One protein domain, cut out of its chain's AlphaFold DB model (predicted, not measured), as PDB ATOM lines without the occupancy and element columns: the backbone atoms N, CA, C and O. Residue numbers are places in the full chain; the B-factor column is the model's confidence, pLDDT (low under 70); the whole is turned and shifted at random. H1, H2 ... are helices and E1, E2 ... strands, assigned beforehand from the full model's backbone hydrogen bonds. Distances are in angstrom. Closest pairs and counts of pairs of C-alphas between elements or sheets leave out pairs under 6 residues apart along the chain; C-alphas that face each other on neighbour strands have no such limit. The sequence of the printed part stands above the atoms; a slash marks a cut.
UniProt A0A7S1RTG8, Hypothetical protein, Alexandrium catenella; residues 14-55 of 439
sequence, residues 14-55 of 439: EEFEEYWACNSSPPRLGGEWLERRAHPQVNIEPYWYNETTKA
ATOM      1  N   GLU A  14     105.639 121.332  59.582       83.88
ATOM      2  CA  GLU A  14     106.440 121.580  60.784       83.88
ATOM      3  C   GLU A  14     105.864 122.750  61.591       83.88
ATOM      4  O   GLU A  14     105.699 122.643  62.803       83.88
ATOM      5  N   GLU A  15     105.446 123.830  60.922       83.94
ATOM      6  CA  GLU A  15     104.784 124.967  61.574       83.94
ATOM      7  C   GLU A  15     103.477 124.555  62.264       83.94
ATOM      8  O   GLU A  15     103.165 125.056  63.346       83.94
ATOM      9  N   PHE A  16     102.709 123.640  61.661       86.50
ATOM     10  CA  PHE A  16     101.487 123.104  62.262       86.50
ATOM     11  C   PHE A  16     101.768 122.181  63.449       86.50
ATOM     12  O   PHE A  16     101.084 122.290  64.467       86.50
ATOM     13  N   GLU A  17     102.770 121.311  63.346       87.25
ATOM     14  CA  GLU A  17     103.196 120.430  64.438       87.25
ATOM     15  C   GLU A  17     103.715 121.244  65.629       87.25
ATOM     16  O   GLU A  17     103.299 121.008  66.763       87.25
ATOM     17  N   GLU A  18     104.539 122.269  65.387       87.88
ATOM     18  CA  GLU A  18     105.032 123.171  66.435       87.88
ATOM     19  C   GLU A  18     103.882 123.965  67.076       87.88
ATOM     20  O   GLU A  18     103.784 124.057  68.305       87.88
ATOM     21  N   TYR A  19     102.977 124.519  66.257       90.75
ATOM     22  CA  TYR A  19     101.775 125.202  66.737       90.75
ATOM     23  C   TYR A  19     100.929 124.282  67.628       90.75
ATOM     24  O   TYR A  19     100.444 124.724  68.676       90.75
ATOM     25  N   TRP A  20     100.740 123.022  67.233       91.06
ATOM     26  CA  TRP A  20      99.895 122.102  67.981       91.06
ATOM     27  C   TRP A  20     100.571 121.634  69.265       91.06
ATOM     28  O   TRP A  20      99.954 121.717  70.325       91.06
ATOM     29  N   ALA A  21     101.853 121.263  69.211       89.81
ATOM     30  CA  ALA A  21     102.644 120.903  70.387       89.81
ATOM     31  C   ALA A  21     102.651 122.025  71.442       89.81
ATOM     32  O   ALA A  21     102.468 121.774  72.634       89.81
ATOM     33  N   CYS A  22     102.779 123.282  71.001       91.12
ATOM     34  CA  CYS A  22     102.689 124.451  71.874       91.12
ATOM     35  C   CYS A  22     101.304 124.575  72.534       91.12
ATOM     36  O   CYS A  22     101.201 124.939  73.700       91.12
ATOM     37  N   ASN A  23     100.220 124.272  71.821       93.31
ATOM     38  CA  ASN A  23      98.861 124.461  72.335       93.31
ATOM     39  C   ASN A  23      98.305 123.274  73.134       93.31
ATOM     40  O   ASN A  23      97.431 123.496  73.982       93.31
ATOM     41  N   SER A  24      98.788 122.055  72.888       90.50
ATOM     42  CA  SER A  24      98.432 120.856  73.653       90.50
ATOM     43  C   SER A  24      99.137 120.821  75.012       90.50
ATOM     44  O   SER A  24      98.574 120.332  75.988       90.50
ATOM     45  N   SER A  25     100.329 121.417  75.108       90.12
ATOM     46  CA  SER A  25     101.097 121.563  76.351       90.12
ATOM     47  C   SER A  25     101.625 122.997  76.525       90.12
ATOM     48  O   SER A  25     102.835 123.225  76.452       90.12
ATOM     49  N   PRO A  26     100.735 123.985  76.755       92.38
ATOM     50  CA  PRO A  26     101.111 125.395  76.782       92.38
ATOM     51  C   PRO A  26     102.079 125.721  77.924       92.38
ATOM     52  O   PRO A  26     101.802 125.362  79.078       92.38
ATOM     53  N   PRO A  27     103.189 126.439  77.650       91.75
ATOM     54  CA  PRO A  27     104.080 126.929  78.691       91.75
ATOM     55  C   PRO A  27     103.334 127.790  79.717       91.75
ATOM     56  O   PRO A  27     102.472 128.600  79.369       91.75
ATOM     57  N   ARG A  28     103.688 127.640  80.997       90.62
ATOM     58  CA  ARG A  28     103.109 128.406  82.109       90.62
ATOM     59  C   ARG A  28     104.047 129.529  82.541       90.62
ATOM     60  O   ARG A  28     105.224 129.304  82.824       90.62
ATOM     61  N   LEU A  29     103.507 130.737  82.641       90.25
ATOM     62  CA  LEU A  29     104.162 131.898  83.230       90.25
ATOM     63  C   LEU A  29     103.591 132.151  84.635       90.25
ATOM     64  O   LEU A  29     102.517 131.656  84.990       90.25
ATOM     65  N   GLY A  30     104.317 132.925  85.448       88.50
ATOM     66  CA  GLY A  30     103.841 133.367  86.761       88.50
ATOM     67  C   GLY A  30     102.468 134.048  86.680       88.50
ATOM     68  O   GLY A  30     102.117 134.630  85.658       88.50
ATOM     69  N   GLY A  31     101.671 133.955  87.748       88.88
ATOM     70  CA  GLY A  31     100.318 134.527  87.775       88.88
ATOM     71  C   GLY A  31      99.279 133.763  86.942       88.88
ATOM     72  O   GLY A  31      98.296 134.364  86.523       88.88
ATOM     73  N   GLU A  32      99.494 132.464  86.700       92.12
ATOM     74  CA  GLU A  32      98.562 131.556  85.999       92.12
ATOM     75  C   GLU A  32      98.297 131.899  84.525       92.12
ATOM     76  O   GLU A  32      97.224 131.630  83.977       92.12
ATOM     77  N   TRP A  33      99.288 132.493  83.866       94.56
ATOM     78  CA  TRP A  33      99.240 132.739  82.431       94.56
ATOM     79  C   TRP A  33      99.729 131.514  81.655       94.56
ATOM     80  O   TRP A  33     100.801 130.978  81.927       94.56
ATOM     81  N   LEU A  34      98.955 131.096  80.659       95.00
ATOM     82  CA  LEU A  34      99.323 130.095  79.666       95.00
ATOM     83  C   LEU A  34      99.754 130.804  78.391       95.00
ATOM     84  O   LEU A  34      98.974 131.582  77.845       95.00
ATOM     85  N   GLU A  35     100.954 130.520  77.904       95.19
ATOM     86  CA  GLU A  35     101.371 130.917  76.563       95.19
ATOM     87  C   GLU A  35     100.806 129.942  75.534       95.19
ATOM     88  O   GLU A  35     100.916 128.727  75.673       95.19
ATOM     89  N   ARG A  36     100.178 130.486  74.500       95.88
ATOM     90  CA  ARG A  36      99.565 129.748  73.400       95.88
ATOM     91  C   ARG A  36      99.932 130.411  72.084       95.88
ATOM     92  O   ARG A  36     100.388 131.552  72.065       95.88
ATOM     93  N   ARG A  37      99.677 129.725  70.971       95.00
ATOM     94  CA  ARG A  37      99.883 130.279  69.623       95.00
ATOM     95  C   ARG A  37      98.592 130.302  68.830       95.00
ATOM     96  O   ARG A  37      97.819 129.342  68.850       95.00
ATOM     97  N   ALA A  38      98.334 131.419  68.156       93.94
ATOM     98  CA  ALA A  38      97.221 131.531  67.227       93.94
ATOM     99  C   ALA A  38      97.422 130.591  66.036       93.94
ATOM    100  O   ALA A  38      98.550 130.242  65.688       93.94
ATOM    101  N   HIS A  39      96.325 130.205  65.391       92.75
ATOM    102  CA  HIS A  39      96.396 129.302  64.248       92.75
ATOM    103  C   HIS A  39      97.240 129.880  63.088       92.75
ATOM    104  O   HIS A  39      97.128 131.081  62.800       92.75
ATOM    105  N   PRO A  40      98.009 129.050  62.352       89.38
ATOM    106  CA  PRO A  40      98.844 129.527  61.249       89.38
ATOM    107  C   PRO A  40      98.126 130.248  60.110       89.38
ATOM    108  O   PRO A  40      98.600 131.257  59.596       89.38
ATOM    109  N   GLN A  41      96.895 129.839  59.822       87.00
ATOM    110  CA  GLN A  41      96.008 130.535  58.881       87.00
ATOM    111  C   GLN A  41      95.517 131.926  59.330       87.00
ATOM    112  O   GLN A  41      94.710 132.542  58.640       87.00
ATOM    113  N   VAL A  42      95.940 132.409  60.497       89.12
ATOM    114  CA  VAL A  42      95.537 133.712  61.036       89.12
ATOM    115  C   VAL A  42      96.753 134.619  61.123       89.12
ATOM    116  O   VAL A  42      96.763 135.661  60.467       89.12
ATOM    117  N   ASN A  43      97.760 134.233  61.918       84.81
ATOM    118  CA  ASN A  43      98.998 135.005  62.096       84.81
ATOM    119  C   ASN A  43     100.145 134.322  62.886       84.81
ATOM    120  O   ASN A  43     101.176 134.965  63.035       84.81
ATOM    121  N   ILE A  44     100.011 133.090  63.411       83.56
ATOM    122  CA  ILE A  44     101.039 132.409  64.258       83.56
ATOM    123  C   ILE A  44     101.518 133.278  65.449       83.56
ATOM    124  O   ILE A  44     102.592 133.083  66.008       83.56
ATOM    125  N   GLU A  45     100.741 134.272  65.879       89.19
ATOM    126  CA  GLU A  45     101.168 135.140  66.979       89.19
ATOM    127  C   GLU A  45     100.993 134.422  68.327       89.19
ATOM    128  O   GLU A  45      99.948 133.791  68.551       89.19
ATOM    129  N   PRO A  46     101.974 134.526  69.245       94.50
ATOM    130  CA  PRO A  46     101.769 134.097  70.613       94.50
ATOM    131  C   PRO A  46     100.717 134.979  71.290       94.50
ATOM    132  O   PRO A  46     100.585 136.172  71.008       94.50
ATOM    133  N   TYR A  47      99.977 134.382  72.208       96.44
ATOM    134  CA  TYR A  47      99.071 135.081  73.105       96.44
ATOM    135  C   TYR A  47      99.062 134.395  74.460       96.44
ATOM    136  O   TYR A  47      99.432 133.228  74.592       96.44
ATOM    137  N   TRP A  48      98.610 135.125  75.472       97.12
ATOM    138  CA  TRP A  48      98.579 134.634  76.837       97.12
ATOM    139  C   TRP A  48      97.150 134.598  77.345       97.12
ATOM    140  O   TRP A  48      96.401 135.566  77.206       97.12
ATOM    141  N   TYR A  49      96.777 133.466  77.931       97.19
ATOM    142  CA  TYR A  49      95.483 133.250  78.562       97.19
ATOM    143  C   TYR A  49      95.661 133.072  80.067       97.19
ATOM    144  O   TYR A  49      96.412 132.201  80.491       97.19
ATOM    145  N   ASN A  50      94.972 133.871  80.876       96.44
ATOM    146  CA  ASN A  50      95.017 133.735  82.328       96.44
ATOM    147  C   ASN A  50      93.923 132.779  82.810       96.44
ATOM    148  O   ASN A  50      92.737 133.019  82.564       96.44
ATOM    149  N   GLU A  51      94.292 131.715  83.520       93.94
ATOM    150  CA  GLU A  51      93.322 130.711  83.969       93.94
ATOM    151  C   GLU A  51      92.373 131.223  85.058       93.94
ATOM    152  O   GLU A  51      91.218 130.791  85.074       93.94
ATOM    153  N   THR A  52      92.786 132.166  85.907       94.50
ATOM    154  CA  THR A  52      91.920 132.751  86.944       94.50
ATOM    155  C   THR A  52      91.018 133.843  86.386       94.50
ATOM    156  O   THR A  52      89.794 133.745  86.474       94.50
ATOM    157  N   THR A  53      91.590 134.875  85.764       95.75
ATOM    158  CA  THR A  53      90.820 136.037  85.285       95.75
ATOM    159  C   THR A  53      90.089 135.757  83.977       95.75
ATOM    160  O   THR A  53      89.230 136.533  83.559       95.75
ATOM    161  N   LYS A  54      90.427 134.643  83.313       95.25
ATOM    162  CA  LYS A  54      89.926 134.253  81.992       95.25
ATOM    163  C   LYS A  54      90.270 135.274  80.898       95.25
ATOM    164  O   LYS A  54      89.633 135.231  79.840       95.25
ATOM    165  N   ALA A  55      91.219 136.179  81.136       95.06
ATOM    166  CA  ALA A  55      91.632 137.212  80.189       95.06
ATOM    167  C   ALA A  55      92.541 136.642  79.093       95.06
ATOM    168  O   ALA A  55      93.288 135.692  79.329       95.06
TER     169      ALA A  55
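What this domain is: This is residues 14 to 55 of the 439 residues of the protein "Hypothetical protein" of Alexandrium catenella (UniProt A0A7S1RTG8). A small two-stranded hairpin, E1 and E2, has one helix, H1, packed along E1's side with its residues 18 to 24, and the chain runs to and fro along the long axis. The 42 printed residues hold H1, E1 and E2 in that order, an antiparallel sheet and a mixed class, helices and strands. The whole is elongated, 31 by 18 by 11 A, and only just compact, close to loose, with a radius of gyration of the C-alphas of 10.7 A.

Where its parts are: E1 is residues 33 to 37, 13.1 A long. E2 is residues 46 to 50, 13.5 A, ending at C-alpha 50 (95.017, 133.735, 82.328). H1 is residues 14 to 24, 15.2 A, from C-alpha 14 (106.440, 121.580, 60.784).

How they stand to each other: E1 and E2 form a hairpin, antiparallel at 149 degrees, with N 34 and O 49 2.8 A apart, within hydrogen-bond range. Residues 28 to 29 pair antiparallel with 33 to 34 of E1. The closest C-alphas of H1 and E1, Asn 23 and Arg 36, are 5.4 A apart. H1 and E2 are apart. In H1 every O i to N i+4 pair is within hydrogen-bond range.

The domain as a whole: The farthest C-alphas, Glu 14 and Thr 53, are 32.5 A apart. The printed part has no cut, both links are short, and no printed residue is under 70 in pLDDT.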